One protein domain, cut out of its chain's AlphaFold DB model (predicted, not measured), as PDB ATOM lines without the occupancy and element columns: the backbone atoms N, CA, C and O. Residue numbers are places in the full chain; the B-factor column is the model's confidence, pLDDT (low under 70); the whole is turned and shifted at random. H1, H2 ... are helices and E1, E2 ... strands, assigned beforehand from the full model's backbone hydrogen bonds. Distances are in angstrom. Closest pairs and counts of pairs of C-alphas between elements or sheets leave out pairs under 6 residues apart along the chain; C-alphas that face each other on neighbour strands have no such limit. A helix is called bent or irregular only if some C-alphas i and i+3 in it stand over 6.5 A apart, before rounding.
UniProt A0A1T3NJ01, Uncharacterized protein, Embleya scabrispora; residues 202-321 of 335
ATOM      1  N   ALA A 202      12.679  17.807 -15.528       61.69
ATOM      2  CA  ALA A 202      13.120  16.423 -15.328       61.69
ATOM      3  C   ALA A 202      13.107  15.554 -16.595       61.69
ATOM      4  O   ALA A 202      13.628  14.436 -16.628       61.69
ATOM      5  N   TRP A 203      12.445  16.070 -17.623       63.88
ATOM      6  CA  TRP A 203      12.119  15.351 -18.834       63.88
ATOM      7  C   TRP A 203      13.156  15.625 -19.916       63.88
ATOM      8  O   TRP A 203      13.599  16.760 -20.108       63.88
ATOM      9  N   MET A 204      13.512  14.565 -20.622       71.31
ATOM     10  CA  MET A 204      14.338  14.552 -21.818       71.31
ATOM     11  C   MET A 204      13.478  14.122 -23.001       71.31
ATOM     12  O   MET A 204      12.531  13.344 -22.850       71.31
ATOM     13  N   ILE A 205      13.824  14.592 -24.193       70.06
ATOM     14  CA  ILE A 205      13.244  14.077 -25.431       70.06
ATOM     15  C   ILE A 205      14.088  12.870 -25.849       70.06
ATOM     16  O   ILE A 205      15.145  13.026 -26.450       70.06
ATOM     17  N   GLY A 206      13.621  11.667 -25.506       75.94
ATOM     18  CA  GLY A 206      14.337  10.419 -25.774       75.94
ATOM     19  C   GLY A 206      15.387  10.032 -24.715       75.94
ATOM     20  O   GLY A 206      15.546  10.712 -23.701       75.94
ATOM     21  N   PRO A 207      16.082   8.899 -24.926       79.50
ATOM     22  CA  PRO A 207      17.008   8.306 -23.955       79.50
ATOM     23  C   PRO A 207      18.359   9.033 -23.845       79.50
ATOM     24  O   PRO A 207      19.094   8.780 -22.893       79.50
ATOM     25  N   VAL A 208      18.695   9.915 -24.791       84.62
ATOM     26  CA  VAL A 208      19.854  10.816 -24.732       84.62
ATOM     27  C   VAL A 208      19.376  12.208 -25.124       84.62
ATOM     28  O   VAL A 208      18.774  12.386 -26.180       84.62
ATOM     29  N   GLU A 209      19.648  13.191 -24.276       84.81
ATOM     30  CA  GLU A 209      19.476  14.608 -24.580       84.81
ATOM     31  C   GLU A 209      20.842  15.226 -24.868       84.81
ATOM     32  O   GLU A 209      21.822  14.922 -24.181       84.81
ATOM     33  N   VAL A 210      20.886  16.116 -25.858       83.19
ATOM     34  CA  VAL A 210      22.083  16.857 -26.244       83.19
ATOM     35  C   VAL A 210      21.928  18.329 -25.883       83.19
ATOM     36  O   VAL A 210      20.963  18.984 -26.275       83.19
ATOM     37  N   LEU A 211      22.899  18.817 -25.122       75.62
ATOM     38  CA  LEU A 211      23.107  20.192 -24.698       75.62
ATOM     39  C   LEU A 211      24.450  20.595 -25.319       75.62
ATOM     40  O   LEU A 211      25.517  20.240 -24.827       75.62
ATOM     41  N   GLU A 212      24.408  21.159 -26.521       68.88
ATOM     42  CA  GLU A 212      25.631  21.445 -27.273       68.88
ATOM     43  C   GLU A 212      26.327  22.700 -26.745       68.88
ATOM     44  O   GLU A 212      25.677  23.713 -26.489       68.88
ATOM     45  N   GLY A 213      27.660  22.660 -26.690       58.56
ATOM     46  CA  GLY A 213      28.493  23.854 -26.583       58.56
ATOM     47  C   GLY A 213      29.464  23.940 -27.742       58.56
ATOM     48  O   GLY A 213      30.052  22.954 -28.173       58.56
ATOM     49  N   GLY A 214      29.658  25.147 -28.257       56.31
ATOM     50  CA  GLY A 214      30.687  25.419 -29.253       56.31
ATOM     51  C   GLY A 214      31.920  26.058 -28.619       56.31
ATOM     52  O   GLY A 214      31.794  26.865 -27.702       56.31
ATOM     53  N   GLN A 215      33.109  25.816 -29.186       54.53
ATOM     54  CA  GLN A 215      33.667  26.786 -30.141       54.53
ATOM     55  C   GLN A 215      35.056  26.422 -30.683       54.53
ATOM     56  O   GLN A 215      36.021  26.171 -29.955       54.53
ATOM     57  N   THR A 216      35.176  26.600 -31.995       51.12
ATOM     58  CA  THR A 216      36.418  26.684 -32.757       51.12
ATOM     59  C   THR A 216      37.011  28.091 -32.770       51.12
ATOM     60  O   THR A 216      36.323  29.068 -33.051       51.12
ATOM     61  N   LEU A 217      38.325  28.188 -32.513       51.22
ATOM     62  CA  LEU A 217      39.156  29.338 -32.881       51.22
ATOM     63  C   LEU A 217      39.974  28.958 -34.121       51.22
ATOM     64  O   LEU A 217      40.504  27.851 -34.202       51.22
ATOM     65  N   GLN A 218      40.102  29.894 -35.062       52.50
ATOM     66  CA  GLN A 218      40.790  29.721 -36.346       52.50
ATOM     67  C   GLN A 218      42.125  28.961 -36.205       52.50
ATOM     68  O   GLN A 218      43.085  29.449 -35.609       52.50
ATOM     69  N   GLY A 219      42.182  27.743 -36.755       56.53
ATOM     70  CA  GLY A 219      43.391  26.915 -36.829       56.53
ATOM     71  C   GLY A 219      43.660  25.996 -35.628       56.53
ATOM     72  O   GLY A 219      44.513  25.123 -35.741       56.53
ATOM     73  N   ARG A 220      42.949  26.121 -34.502       72.75
ATOM     74  CA  ARG A 220      42.986  25.145 -33.396       72.75
ATOM     75  C   ARG A 220      41.588  24.958 -32.842       72.75
ATOM     76  O   ARG A 220      41.030  25.852 -32.206       72.75
ATOM     77  N   TRP A 221      41.043  23.771 -33.045       76.00
ATOM     78  CA  TRP A 221      39.660  23.502 -32.708       76.00
ATOM     79  C   TRP A 221      39.502  22.776 -31.378       76.00
ATOM     80  O   TRP A 221      40.336  21.965 -30.970       76.00
ATOM     81  N   THR A 222      38.420  23.081 -30.674       78.56
ATOM     82  CA  THR A 222      37.908  22.297 -29.551       78.56
ATOM     83  C   THR A 222      36.396  22.270 -29.699       78.56
ATOM     84  O   THR A 222      35.773  23.305 -29.894       78.56
ATOM     85  N   THR A 223      35.820  21.083 -29.669       80.81
ATOM     86  CA  THR A 223      34.374  20.883 -29.634       80.81
ATOM     87  C   THR A 223      34.056  20.095 -28.383       80.81
ATOM     88  O   THR A 223      34.846  19.253 -27.938       80.81
ATOM     89  N   GLU A 224      32.925  20.404 -27.782       81.69
ATOM     90  CA  GLU A 224      32.413  19.704 -26.629       81.69
ATOM     91  C   GLU A 224      30.921  19.470 -26.805       81.69
ATOM     92  O   GLU A 224      30.219  20.199 -27.495       81.69
ATOM     93  N   GLY A 225      30.445  18.391 -26.217       85.38
ATOM     94  CA  GLY A 225      29.036  18.078 -26.142       85.38
ATOM     95  C   GLY A 225      28.774  17.508 -24.771       85.38
ATOM     96  O   GLY A 225      29.596  16.764 -24.229       85.38
ATOM     97  N   TRP A 226      27.640  17.856 -24.200       87.44
ATOM     98  CA  TRP A 226      27.184  17.245 -22.972       87.44
ATOM     99  C   TRP A 226      25.683  17.076 -23.020       87.44
ATOM    100  O   TRP A 226      25.008  17.441 -23.981       87.44
ATOM    101  N   GLY A 227      25.151  16.476 -21.977       86.38
ATOM    102  CA  GLY A 227      23.724  16.408 -21.795       86.38
ATOM    103  C   GLY A 227      23.350  15.316 -20.833       86.38
ATOM    104  O   GLY A 227      24.143  14.898 -19.987       86.38
ATOM    105  N   ARG A 228      22.113  14.857 -20.957       84.12
ATOM    106  CA  ARG A 228      21.529  13.878 -20.048       84.12
ATOM    107  C   ARG A 228      21.291  12.559 -20.768       84.12
ATOM    108  O   ARG A 228      21.143  12.524 -21.987       84.12
ATOM    109  N   TYR A 229      21.275  11.463 -20.025       80.44
ATOM    110  CA  TYR A 229      20.894  10.154 -20.545       80.44
ATOM    111  C   TYR A 229      20.003   9.411 -19.550       80.44
ATOM    112  O   TYR A 229      20.069   9.634 -18.338       80.44
ATOM    113  N   SER A 230      19.139   8.532 -20.060       77.25
ATOM    114  CA  SER A 230      18.251   7.716 -19.230       77.25
ATOM    115  C   SER A 230      18.921   6.415 -18.797       77.25
ATOM    116  O   SER A 230      19.889   5.960 -19.402       77.25
ATOM    117  N   GLY A 231      18.377   5.761 -17.765       65.31
ATOM    118  CA  GLY A 231      18.954   4.532 -17.199       65.31
ATOM    119  C   GLY A 231      19.047   3.335 -18.161       65.31
ATOM    120  O   GLY A 231      19.631   2.318 -17.801       65.31
ATOM    121  N   ARG A 232      18.479   3.432 -19.372       70.88
ATOM    122  CA  ARG A 232      18.617   2.423 -20.438       70.88
ATOM    123  C   ARG A 232      19.934   2.546 -21.209       70.88
ATOM    124  O   ARG A 232      20.328   1.589 -21.869       70.88
ATOM    125  N   VAL A 233      20.584   3.706 -21.146       80.56
ATOM    126  CA  VAL A 233      21.836   3.999 -21.846       80.56
ATOM    127  C   VAL A 233      23.003   3.742 -20.903       80.56
ATOM    128  O   VAL A 233      23.070   4.304 -19.813       80.56
ATOM    129  N   THR A 234      23.943   2.904 -21.330       81.12
ATOM    130  CA  THR A 234      25.153   2.571 -20.560       81.12
ATOM    131  C   THR A 234      26.432   3.070 -21.216       81.12
ATOM    132  O   THR A 234      27.489   3.042 -20.595       81.12
ATOM    133  N   ARG A 235      26.355   3.512 -22.474       86.62
ATOM    134  CA  ARG A 235      27.474   4.080 -23.225       86.62
ATOM    135  C   ARG A 235      26.942   5.165 -24.154       86.62
ATOM    136  O   ARG A 235      25.999   4.928 -24.903       86.62
ATOM    137  N   VAL A 236      27.558   6.335 -24.110       89.06
ATOM    138  CA  VAL A 236      27.331   7.444 -25.036       89.06
ATOM    139  C   VAL A 236      28.636   7.694 -25.760       89.06
ATOM    140  O   VAL A 236      29.708   7.606 -25.161       89.06
ATOM    141  N   THR A 237      28.552   8.000 -27.044       91.50
ATOM    142  CA  THR A 237      29.721   8.327 -27.849       91.50
ATOM    143  C   THR A 237      29.468   9.532 -28.723       91.50
ATOM    144  O   THR A 237      28.334   9.749 -29.149       91.50
ATOM    145  N   MET A 238      30.532  10.248 -29.059       88.12
ATOM    146  CA  MET A 238      30.504  11.386 -29.966       88.12
ATOM    147  C   MET A 238      31.528  11.168 -31.082       88.12
ATOM    148  O   MET A 238      32.678  10.812 -30.823       88.12
ATOM    149  N   ASP A 239      31.097  11.334 -32.328       87.31
ATOM    150  CA  ASP A 239      31.960  11.316 -33.508       87.31
ATOM    151  C   ASP A 239      32.116  12.739 -34.041       87.31
ATOM    152  O   ASP A 239      31.155  13.360 -34.498       87.31
ATOM    153  N   TYR A 240      33.353  13.228 -33.982       77.75
ATOM    154  CA  TYR A 240      33.769  14.558 -34.432       77.75
ATOM    155  C   TYR A 240      34.364  14.532 -35.852       77.75
ATOM    156  O   TYR A 240      35.280  15.293 -36.170       77.75
ATOM    157  N   GLY A 241      33.963  13.565 -36.683       75.62
ATOM    158  CA  GLY A 241      34.553  13.325 -38.006       75.62
ATOM    159  C   GLY A 241      35.922  12.633 -37.961       75.62
ATOM    160  O   GLY A 241      36.611  12.552 -38.978       75.62
ATOM    161  N   ARG A 242      36.333  12.130 -36.788       73.69
ATOM    162  CA  ARG A 242      37.578  11.360 -36.572       73.69
ATOM    163  C   ARG A 242      37.320   9.946 -36.062       73.69
ATOM    164  O   ARG A 242      38.257   9.265 -35.646       73.69
ATOM    165  N   GLY A 243      36.065   9.516 -36.114       80.12
ATOM    166  CA  GLY A 243      35.613   8.274 -35.526       80.12
ATOM    167  C   GLY A 243      35.019   8.485 -34.140       80.12
ATOM    168  O   GLY A 243      35.141   9.538 -33.514       80.12
ATOM    169  N   GLU A 244      34.354   7.431 -33.690       86.38
ATOM    170  CA  GLU A 244      33.591   7.402 -32.454       86.38
ATOM    171  C   GLU A 244      34.509   7.460 -31.223       86.38
ATOM    172  O   GLU A 244      35.451   6.675 -31.101       86.38
ATOM    173  N   GLN A 245      34.217   8.383 -30.304       84.94
ATOM    174  CA  GLN A 245      34.895   8.508 -29.015       84.94
ATOM    175  C   GLN A 245      33.901   8.357 -27.871       84.94
ATOM    176  O   GLN A 245      32.795   8.893 -27.923       84.94
ATOM    177  N   ASP A 246      34.312   7.649 -26.823       87.06
ATOM    178  CA  ASP A 246      33.479   7.435 -25.643       87.06
ATOM    179  C   ASP A 246      33.317   8.738 -24.854       87.06
ATOM    180  O   ASP A 246      34.289   9.440 -24.558       87.06
ATOM    181  N   ALA A 247      32.073   9.050 -24.496       88.00
ATOM    182  CA  ALA A 247      31.766  10.135 -23.586       88.00
ATOM    183  C   ALA A 247      32.116   9.733 -22.149       88.00
ATOM    184  O   ALA A 247      31.954   8.584 -21.731       88.00
ATOM    185  N   LEU A 248      32.528  10.717 -21.356       85.00
ATOM    186  CA  LEU A 248      32.507  10.606 -19.907       85.00
ATOM    187  C   LEU A 248      31.050  10.559 -19.472       85.00
ATOM    188  O   LEU A 248      30.278  11.448 -19.805       85.00
ATOM    189  N   MET A 249      30.670   9.527 -18.733       80.00
ATOM    190  CA  MET A 249      29.315   9.369 -18.226       80.00
ATOM    191  C   MET A 249      29.364   9.277 -16.713       80.00
ATOM    192  O   MET A 249      30.036   8.412 -16.158       80.00
ATOM    193  N   ALA A 250      28.614  10.143 -16.047       73.25
ATOM    194  CA  ALA A 250      28.447  10.097 -14.609       73.25
ATOM    195  C   ALA A 250      27.019  10.484 -14.274       73.25
ATOM    196  O   ALA A 250      26.539  11.558 -14.627       73.25
ATOM    197  N   GLY A 251      26.327   9.601 -13.570       66.19
ATOM    198  CA  GLY A 251      25.146  10.059 -12.878       66.19
ATOM    199  C   GLY A 251      23.925  10.395 -13.754       66.19
ATOM    200  O   GLY A 251      23.066  11.135 -13.293       66.19
ATOM    201  N   GLY A 252      23.818   9.917 -14.994       74.75
ATOM    202  CA  GLY A 252      22.792  10.404 -15.931       74.75
ATOM    203  C   GLY A 252      23.198  11.672 -16.695       74.75
ATOM    204  O   GLY A 252      22.387  12.184 -17.460       74.75
ATOM    205  N   ILE A 253      24.437  12.155 -16.520       81.50
ATOM    206  CA  ILE A 253      25.076  13.212 -17.319       81.50
ATOM    207  C   ILE A 253      26.186  12.614 -18.168       81.50
ATOM    208  O   ILE A 253      27.019  11.856 -17.660       81.50
ATOM    209  N   TRP A 254      26.233  12.973 -19.442       86.75
ATOM    210  CA  TRP A 254      27.355  12.656 -20.313       86.75
ATOM    211  C   TRP A 254      28.094  13.936 -20.718       86.75
ATOM    212  O   TRP A 254      27.488  14.995 -20.827       86.75
ATOM    213  N   TYR A 255      29.403  13.832 -20.928       87.81
ATOM    214  CA  TYR A 255      30.273  14.890 -21.431       87.81
ATOM    215  C   TYR A 255      31.312  14.283 -22.367       87.81
ATOM    216  O   TYR A 255      32.001  13.326 -22.014       87.81
ATOM    217  N   ALA A 256      31.472  14.847 -23.549       86.88
ATOM    218  CA  ALA A 256      32.466  14.443 -24.521       86.88
ATOM    219  C   ALA A 256      33.133  15.689 -25.099       86.88
ATOM    220  O   ALA A 256      32.516  16.739 -25.243       86.88
ATOM    221  N   THR A 257      34.408  15.586 -25.451       84.62
ATOM    222  CA  THR A 257      35.105  16.677 -26.130       84.62
ATOM    223  C   THR A 257      36.221  16.142 -27.003       84.62
ATOM    224  O   THR A 257      36.917  15.195 -26.634       84.62
ATOM    225  N   GLY A 258      36.394  16.791 -28.148       80.00
ATOM    226  CA  GLY A 258      37.513  16.599 -29.049       80.00
ATOM    227  C   GLY A 258      38.280  17.906 -29.203       80.00
ATOM    228  O   GLY A 258      37.691  18.987 -29.222       80.00
ATOM    229  N   SER A 259      39.596  17.823 -29.367       78.50
ATOM    230  CA  SER A 259      40.404  18.985 -29.734       78.50
ATOM    231  C   SER A 259      41.525  18.628 -30.700       78.50
ATOM    232  O   SER A 259      42.015  17.496 -30.735       78.50
ATOM    233  N   SER A 260      41.955  19.622 -31.478       76.12
ATOM    234  CA  SER A 260      43.179  19.553 -32.267       76.12
ATOM    235  C   SER A 260      44.128  20.696 -31.924       76.12
ATOM    236  O   SER A 260      43.777  21.875 -31.958       76.12
ATOM    237  N   ALA A 261      45.374  20.327 -31.624       71.56
ATOM    238  CA  ALA A 261      46.478  21.258 -31.411       71.56
ATOM    239  C   ALA A 261      47.190  21.671 -32.712       71.56
ATOM    240  O   ALA A 261      48.019  22.588 -32.685       71.56
ATOM    241  N   ARG A 262      46.918  20.986 -33.831       72.75
ATOM    242  CA  ARG A 262      47.624  21.180 -35.103       72.75
ATOM    243  C   ARG A 262      46.895  22.202 -35.968       72.75
ATOM    244  O   ARG A 262      45.705  22.072 -36.216       72.75
ATOM    245  N   ALA A 263      47.637  23.191 -36.460       68.56
ATOM    246  CA  ALA A 263      47.124  24.138 -37.440       68.56
ATOM    247  C   ALA A 263      46.751  23.422 -38.747       68.56
ATOM    248  O   ALA A 263      47.567  22.670 -39.278       68.56
ATOM    249  N   GLY A 264      45.538  23.660 -39.252       66.56
ATOM    250  CA  GLY A 264      45.051  23.095 -40.521       66.56
ATOM    251  C   GLY A 264      44.509  21.666 -40.434       66.56
ATOM    252  O   GLY A 264      44.123  21.097 -41.452       66.56
ATOM    253  N   ASP A 265      44.456  21.086 -39.234       72.44
ATOM    254  CA  ASP A 265      43.706  19.859 -38.997       72.44
ATOM    255  C   ASP A 265      42.222  20.101 -39.333       72.44
ATOM    256  O   ASP A 265      41.677  21.112 -38.882       72.44
ATOM    257  N   PRO A 266      41.552  19.193 -40.071       70.06
ATOM    258  CA  PRO A 266      40.160  19.392 -40.446       70.06
ATOM    259  C   PRO A 266      39.322  19.552 -39.180       70.06
ATOM    260  O   PRO A 266      39.431  18.733 -38.253       70.06
ATOM    261  N   GLU A 267      38.568  20.649 -39.135       71.06
ATOM    262  CA  GLU A 267      37.555  20.883 -38.116       71.06
ATOM    263  C   GLU A 267      36.452  19.827 -38.276       71.06
ATOM    264  O   GLU A 267      36.189  19.383 -39.402       71.06
ATOM    265  N   PRO A 268      35.838  19.373 -37.171       70.06
ATOM    266  CA  PRO A 268      34.658  18.524 -37.236       70.06
ATOM    267  C   PRO A 268      33.596  19.193 -38.105       70.06
ATOM    268  O   PRO A 268      33.444  20.414 -38.063       70.06
ATOM    269  N   ALA A 269      32.853  18.400 -38.876       64.94
ATOM    270  CA  ALA A 269      31.629  18.904 -39.485       64.94
ATOM    271  C   ALA A 269      30.688  19.423 -38.382       64.94
ATOM    272  O   ALA A 269      30.722  18.904 -37.264       64.94
ATOM    273  N   GLU A 270      29.866  20.430 -38.695       62.50
ATOM    274  CA  GLU A 270      28.961  21.079 -37.728       62.50
ATOM    275  C   GLU A 270      28.060  20.064 -36.992       62.50
ATOM    276  O   GLU A 270      27.761  20.244 -35.815       62.50
ATOM    277  N   ASP A 271      27.743  18.940 -37.638       68.25
ATOM    278  CA  ASP A 271      26.906  17.876 -37.088       68.25
ATOM    279  C   ASP A 271      27.738  16.787 -36.389       68.25
ATOM    280  O   ASP A 271      27.975  15.701 -36.933       68.25
ATOM    281  N   ASN A 272      28.172  17.045 -35.152       78.38
ATOM    282  CA  ASN A 272      28.755  15.986 -34.329       78.38
ATOM    283  C   ASN A 272      27.716  14.877 -34.109       78.38
ATOM    284  O   ASN A 272      26.607  15.113 -33.620       78.38
ATOM    285  N   ARG A 273      28.064  13.633 -34.450       87.19
ATOM    286  CA  ARG A 273      27.118  12.520 -34.316       87.19
ATOM    287  C   ARG A 273      27.223  11.907 -32.934       87.19
ATOM    288  O   ARG A 273      28.264  11.366 -32.572       87.19
ATOM    289  N   ILE A 274      26.126  11.940 -32.190       89.44
ATOM    290  CA  ILE A 274      26.043  11.405 -30.835       89.44
ATOM    291  C   ILE A 274      25.214  10.127 -30.876       89.44
ATOM    292  O   ILE A 274      24.181  10.061 -31.543       89.44
ATOM    293  N   ARG A 275      25.678   9.090 -30.185       91.44
ATOM    294  CA  ARG A 275      25.007   7.787 -30.130       91.44
ATOM    295  C   ARG A 275      24.898   7.301 -28.700       91.44
ATOM    296  O   ARG A 275      25.832   7.472 -27.922       91.44
ATOM    297  N   GLY A 276      23.770   6.680 -28.382       90.12
ATOM    298  CA  GLY A 276      23.517   6.002 -27.117       90.12
ATOM    299  C   GLY A 276      23.378   4.498 -27.329       90.12
ATOM    300  O   GLY A 276      22.673   4.058 -28.241       90.12
ATOM    301  N   TYR A 277      24.021   3.720 -26.467       86.25
ATOM    302  CA  TYR A 277      24.016   2.262 -26.488       86.25
ATOM    303  C   TYR A 277      23.524   1.694 -25.156       86.25
ATOM    304  O   TYR A 277      23.770   2.282 -24.098       86.25
ATOM    305  N   ASP A 278      22.855   0.545 -25.211       83.19
ATOM    306  CA  ASP A 278      22.466  -0.214 -24.022       83.19
ATOM    307  C   ASP A 278      23.587  -1.136 -23.509       83.19
ATOM    308  O   ASP A 278      24.677  -1.224 -24.084       83.19
ATOM    309  N   ALA A 279      23.299  -1.862 -22.422       80.31
ATOM    310  CA  ALA A 279      24.245  -2.763 -21.764       80.31
ATOM    311  C   ALA A 279      24.719  -3.933 -22.649       80.31
ATOM    312  O   ALA A 279      25.747  -4.542 -22.354       80.31
ATOM    313  N   SER A 280      23.983  -4.263 -23.716       81.81
ATOM    314  CA  SER A 280      24.387  -5.281 -24.692       81.81
ATOM    315  C   SER A 280      25.306  -4.727 -25.786       81.81
ATOM    316  O   SER A 280      25.832  -5.491 -26.594       81.81
ATOM    317  N   GLY A 281      25.510  -3.405 -25.812       82.75
ATOM    318  CA  GLY A 281      26.206  -2.696 -26.880       82.75
ATOM    319  C   GLY A 281      25.313  -2.392 -28.085       82.75
ATOM    320  O   GLY A 281      25.823  -1.965 -29.122       82.75
ATOM    321  N   ALA A 282      23.997  -2.598 -27.984       90.50
ATOM    322  CA  ALA A 282      23.075  -2.282 -29.065       90.50
ATOM    323  C   ALA A 282      22.801  -0.775 -29.116       90.50
ATOM    324  O   ALA A 282      22.624  -0.125 -28.087       90.50
ATOM    325  N   LEU A 283      22.758  -0.219 -30.329       91.00
ATOM    326  CA  LEU A 283      22.417   1.183 -30.560       91.00
ATOM    327  C   LEU A 283      20.937   1.409 -30.224       91.00
ATOM    328  O   LEU A 283      20.063   0.844 -30.881       91.00
ATOM    329  N   VAL A 284      20.671   2.260 -29.234       86.81
ATOM    330  CA  VAL A 284      19.310   2.614 -28.793       86.81
ATOM    331  C   VAL A 284      18.924   4.052 -29.130       86.81
ATOM    332  O   VAL A 284      17.748   4.396 -29.029       86.81
ATOM    333  N   TRP A 285      19.893   4.885 -29.524       89.62
ATOM    334  CA  TRP A 285      19.656   6.273 -29.922       89.62
ATOM    335  C   TRP A 285      20.770   6.823 -30.813       89.62
ATOM    336  O   TRP A 285      21.946   6.533 -30.587       89.62
ATOM    337  N   ASP A 286      20.406   7.639 -31.798       90.12
ATOM    338  CA  ASP A 286      21.326   8.244 -32.765       90.12
ATOM    339  C   ASP A 286      20.884   9.673 -33.110       90.12
ATOM    340  O   ASP A 286      19.808   9.864 -33.682       90.12
ATOM    341  N   SER A 287      21.719  10.678 -32.827       86.62
ATOM    342  CA  SER A 287      21.379  12.094 -33.043       86.62
ATOM    343  C   SER A 287      20.988  12.388 -34.492       86.62
ATOM    344  O   SER A 287      20.068  13.164 -34.742       86.62
ATOM    345  N   ALA A 288      21.588  11.683 -35.454       84.38
ATOM    346  CA  ALA A 288      21.278  11.844 -36.873       84.38
ATOM    347  C   ALA A 288      19.856  11.378 -37.253       84.38
ATOM    348  O   ALA A 288      19.341  11.756 -38.306       84.38
ATOM    349  N   LYS A 289      19.217  10.530 -36.436       82.12
ATOM    350  CA  LYS A 289      17.907   9.917 -36.729       82.12
ATOM    351  C   LYS A 289      16.814  10.351 -35.759       82.12
ATOM    352  O   LYS A 289      15.658  10.492 -36.162       82.12
ATOM    353  N   ASP A 290      17.192  10.585 -34.509       71.50
ATOM    354  CA  ASP A 290      16.268  10.615 -33.379       71.50
ATOM    355  C   ASP A 290      16.159  12.001 -32.717       71.50
ATOM    356  O   ASP A 290      15.423  12.137 -31.743       71.50
ATOM    357  N   HIS A 291      16.797  13.052 -33.263       62.09
ATOM    358  CA  HIS A 291      16.843  14.397 -32.649       62.09
ATOM    359  C   HIS A 291      15.476  15.041 -32.321       62.09
ATOM    360  O   HIS A 291      15.410  15.919 -31.468       62.09
ATOM    361  N   ILE A 292      14.380  14.605 -32.958       53.38
ATOM    362  CA  ILE A 292      12.996  15.076 -32.693       53.38
ATOM    363  C   ILE A 292      12.061  13.908 -32.313       53.38
ATOM    364  O   ILE A 292      10.859  14.086 -32.128       53.38
ATOM    365  N   ARG A 293      12.568  12.672 -32.231       43.72
ATOM    366  CA  ARG A 293      11.740  11.475 -32.024       43.72
ATOM    367  C   ARG A 293      11.998  10.901 -30.640       43.72
ATOM    368  O   ARG A 293      12.934  10.141 -30.437       43.72
ATOM    369  N   GLY A 294      11.120  11.212 -29.693       49.00
ATOM    370  CA  GLY A 294      11.178  10.595 -28.374       49.00
ATOM    371  C   GLY A 294       9.884  10.761 -27.596       49.00
ATOM    372  O   GLY A 294       9.287  11.834 -27.590       49.00
ATOM    373  N   ALA A 295       9.464   9.694 -26.915       56.00
ATOM    374  CA  ALA A 295       8.647   9.860 -25.723       56.00
ATOM    375  C   ALA A 295       9.472  10.632 -24.679       56.00
ATOM    376  O   ALA A 295      10.703  10.544 -24.674       56.00
ATOM    377  N   THR A 296       8.804  11.383 -23.808       60.78
ATOM    378  CA  THR A 296       9.464  12.016 -22.665       60.78
ATOM    379  C   THR A 296      10.091  10.930 -21.792       60.78
ATOM    380  O   THR A 296       9.364  10.095 -21.251       60.78
ATOM    381  N   ASP A 297      11.417  10.926 -21.679       65.06
ATOM    382  CA  ASP A 297      12.161  10.042 -20.778       65.06
ATOM    383  C   ASP A 297      12.650  10.853 -19.572       65.06
ATOM    384  O   ASP A 297      12.750  12.080 -19.631       65.06
ATOM    385  N   CYS A 298      12.919  10.187 -18.457       65.75
ATOM    386  CA  CYS A 298      13.348  10.853 -17.233       65.75
ATOM    387  C   CYS A 298      14.859  10.735 -17.099       65.75
ATOM    388  O   CYS A 298      15.404   9.626 -17.073       65.75
ATOM    389  N   ALA A 299      15.536  11.872 -16.954       65.38
ATOM    390  CA  ALA A 299      16.915  11.862 -16.500       65.38
ATOM    391  C   ALA A 299      16.900  11.438 -15.032       65.38
ATOM    392  O   ALA A 299      16.320  12.116 -14.180       65.38
ATOM    393  N   ARG A 300      17.502  10.293 -14.727       59.94
ATOM    394  CA  ARG A 300      17.640   9.842 -13.349       59.94
ATOM    395  C   ARG A 300      19.102   9.729 -12.996       59.94
ATOM    396  O   ARG A 300      19.909   9.211 -13.766       59.94
ATOM    397  N   THR A 301      19.404  10.161 -11.785       50.91
ATOM    398  CA  THR A 301      20.616   9.738 -11.132       50.91
ATOM    399  C   THR A 301      20.562   8.218 -10.964       50.91
ATOM    400  O   THR A 301      19.489   7.640 -10.783       50.91
ATOM    401  N   PRO A 302      21.711   7.555 -10.991       43.12
ATOM    402  CA  PRO A 302      21.850   6.150 -10.697       43.12
ATOM    403  C   PRO A 302      21.139   5.694  -9.412       43.12
ATOM    404  O   PRO A 302      20.450   4.682  -9.411       43.12
ATOM    405  N   ASP A 303      21.216   6.475  -8.326       46.03
ATOM    406  CA  ASP A 303      20.499   6.243  -7.059       46.03
ATOM    407  C   ASP A 303      18.981   6.504  -7.139       46.03
ATOM    408  O   ASP A 303      18.283   6.536  -6.129       46.03
ATOM    409  N   GLY A 304      18.447   6.666  -8.350       49.56
ATOM    410  CA  GLY A 304      17.023   6.746  -8.634       49.56
ATOM    411  C   GLY A 304      16.415   8.129  -8.423       49.56
ATOM    412  O   GLY A 304      15.214   8.282  -8.660       49.56
ATOM    413  N   ARG A 305      17.190   9.149  -8.034       55.41
ATOM    414  CA  ARG A 305      16.691  10.530  -7.976       55.41
ATOM    415  C   ARG A 305      16.451  11.038  -9.390       55.41
ATOM    416  O   ARG A 305      17.103  10.629 -10.340       55.41
ATOM    417  N   ILE A 306      15.470  11.908  -9.546       58.06
ATOM    418  CA  ILE A 306      15.175  12.537 -10.830       58.06
ATOM    419  C   ILE A 306      16.031  13.804 -10.919       58.06
ATOM    420  O   ILE A 306      15.966  14.643 -10.023       58.06
ATOM    421  N   LEU A 307      16.839  13.925 -11.970       58.50
ATOM    422  CA  LEU A 307      17.593  15.142 -12.271       58.50
ATOM    423  C   LEU A 307      16.648  16.171 -12.900       58.50
ATOM    424  O   LEU A 307      15.935  15.813 -13.829       58.50
ATOM    425  N   GLY A 308      16.639  17.425 -12.436       53.53
ATOM    426  CA  GLY A 308      15.828  18.509 -13.014       53.53
ATOM    427  C   GLY A 308      14.398  18.637 -12.472       53.53
ATOM    428  O   GLY A 308      13.529  19.139 -13.178       53.53
ATOM    429  N   TYR A 309      14.079  18.138 -11.274       49.69
ATOM    430  CA  TYR A 309      12.686  18.075 -10.808       49.69
ATOM    431  C   TYR A 309      12.144  19.403 -10.247       49.69
ATOM    432  O   TYR A 309      12.408  19.766  -9.105       49.69
ATOM    433  N   VAL A 310      11.244  20.051 -10.990       45.66
ATOM    434  CA  VAL A 310      10.234  20.961 -10.424       45.66
ATOM    435  C   VAL A 310       8.873  20.264 -10.480       45.66
ATOM    436  O   VAL A 310       8.442  19.786 -11.527       45.66
ATOM    437  N   ALA A 311       8.209  20.131  -9.332       40.25
ATOM    438  CA  ALA A 311       7.007  19.312  -9.180       40.25
ATOM    439  C   ALA A 311       5.823  19.717 -10.085       40.25
ATOM    440  O   ALA A 311       5.470  20.894 -10.153       40.25
ATOM    441  N   PRO A 312       5.109  18.722 -10.654       44.06
ATOM    442  CA  PRO A 312       3.647  18.667 -10.522       44.06
ATOM    443  C   PRO A 312       3.187  17.261 -10.034       44.06
ATOM    444  O   PRO A 312       4.031  16.389  -9.811       44.06
ATOM    445  N   PRO A 313       1.890  17.035  -9.718       48.69
ATOM    446  CA  PRO A 313       1.462  16.206  -8.588       48.69
ATOM    447  C   PRO A 313       1.938  14.748  -8.674       48.69
ATOM    448  O   PRO A 313       1.812  14.088  -9.705       48.69
ATOM    449  N   GLN A 314       2.412  14.238  -7.531       49.53
ATOM    450  CA  GLN A 314       3.047  12.927  -7.296       49.53
ATOM    451  C   GLN A 314       2.394  11.713  -7.987       49.53
ATOM    452  O   GLN A 314       3.071  10.718  -8.241       49.53
ATOM    453  N   ARG A 315       1.101  11.779  -8.333       44.69
ATOM    454  CA  ARG A 315       0.352  10.674  -8.948       44.69
ATOM    455  C   ARG A 315       0.802  10.298 -10.366       44.69
ATOM    456  O   ARG A 315       0.507   9.185 -10.781       44.69
ATOM    457  N   MET A 316       1.537  11.151 -11.088       46.41
ATOM    458  CA  MET A 316       2.041  10.814 -12.435       46.41
ATOM    459  C   MET A 316       3.480  10.260 -12.471       46.41
ATOM    460  O   MET A 316       3.870   9.648 -13.460       46.41
ATOM    461  N   LEU A 317       4.276  10.432 -11.408       47.88
ATOM    462  CA  LEU A 317       5.731  10.178 -11.432       47.88
ATOM    463  C   LEU A 317       6.132   8.735 -11.111       47.88
ATOM    464  O   LEU A 317       7.125   8.241 -11.641       47.88
ATOM    465  N   ALA A 318       5.359   8.039 -10.273       46.53
ATOM    466  CA  ALA A 318       5.662   6.659  -9.889       46.53
ATOM    467  C   ALA A 318       5.419   5.645 -11.025       46.53
ATOM    468  O   ALA A 318       6.007   4.569 -11.017       46.53
ATOM    469  N   GLN A 319       4.579   5.989 -12.011       48.03
ATOM    470  CA  GLN A 319       4.260   5.120 -13.152       48.03
ATOM    471  C   GLN A 319       5.067   5.437 -14.425       48.03
ATOM    472  O   GLN A 319       5.158   4.577 -15.295       48.03
ATOM    473  N   ALA A 320       5.661   6.633 -14.552       53.31
ATOM    474  CA  ALA A 320       6.224   7.111 -15.824       53.31
ATOM    475  C   ALA A 320       7.758   7.032 -15.947       53.31
ATOM    476  O   ALA A 320       8.279   7.103 -17.054       53.31
ATOM    477  N   CYS A 321       8.487   6.868 -14.843       52.56
ATOM    478  CA  CYS A 321       9.949   6.895 -14.849       52.56
ATOM    479  C   CYS A 321      10.502   5.572 -14.266       52.56
ATOM    480  O   CYS A 321      10.477   5.418 -13.040       52.56
TER     481      CYS A 321
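Overview. This is residues 202 to 321 of the 335 residues of an uncharacterized protein of Embleya scabrispora (UniProt A0A1T3NJ01). Two four-stranded antiparallel sheets lie face to face as a sandwich with their strands crossed, and at one end sit a two-stranded pair, E1 with E10, and beyond it the short helix H2. The sheets run E2, E3, E7, E6 and E5, E4, E8, E9. The printed part has 120 residues, with the elements in the order E1 to E9, H1, E10, H2; it is mostly strand by its named elements, though these hold under half of the residues. It is only just compact, close to loose, with a radius of gyration of the C-alphas of 15.9 A, and elongated, spanning 56 by 30 by 26 A.

Arrangement. In the first sheet, E3, residues 222 to 228, is antiparallel to E7, residues 253 to 259, with N 225 and O 256 2.8 A apart, within hydrogen-bond range. The edge strand E2, residues 211 to 214, forms a hairpin with E3, with N 211 and O 226 at 2.8 A. The other edge strand, E6, residues 248 to 250, forms a hairpin with E7, with N 248 and O 255 at 2.7 A. In the second sheet, E4, residues 235 to 239, is antiparallel to E8, residues 273 to 277, with N 237 and O 275 at 2.9 A. E5, residues 244 to 246, forms a hairpin with E4, with N 245 and O 238 at 2.9 A; it runs on into E6 at 37 degrees. E9, residues 283 to 286, forms a hairpin with E8, with N 276 and O 285 at 2.9 A. The facing parts of the sheets are 9.2 A centre to centre, their strands at 38 degrees; the closest C-alphas of E4 and E7 are those of Met 238 and Ala 256, 6.5 A apart. H1, residues 287 to 290, is on the second sheet, at the sheet's level, with a height over the sheet of 2.5 A. E1, residues 203 to 205, is antiparallel to E10, residues 296 to 298, with N 204 and O 297 at 2.8 A. H2, residues 314 to 320, is apart from E1 to E9 and from H1. H1 is too short for an O i to N i+4 pair; H2 has 0 of 3 such pairs within range and 1 of 4 O i to N i+3 pairs.

Along the chain. E3 is 20.7 A long and E7 20.6 A; E4 is 13.4 A and E8 13.3 A. E1 begins at C-alpha 203, (12.119, 15.351, -18.834). H2, 10.8 A long, ends at C-alpha 320, (6.224, 7.111, -15.824); it is irregular, but only just, with C-alphas 315 and 318 6.7 A apart.

Size, cuts and confidence. The two C-alphas farthest apart are those of Ala 263 and Arg 315, 56.4 A. The printed part has no cut. The links E7 to E8 and E10 to H2 are long. The mean pLDDT of the printed part is 71.0, and 48 residues, among them 291 to 321, are under 70.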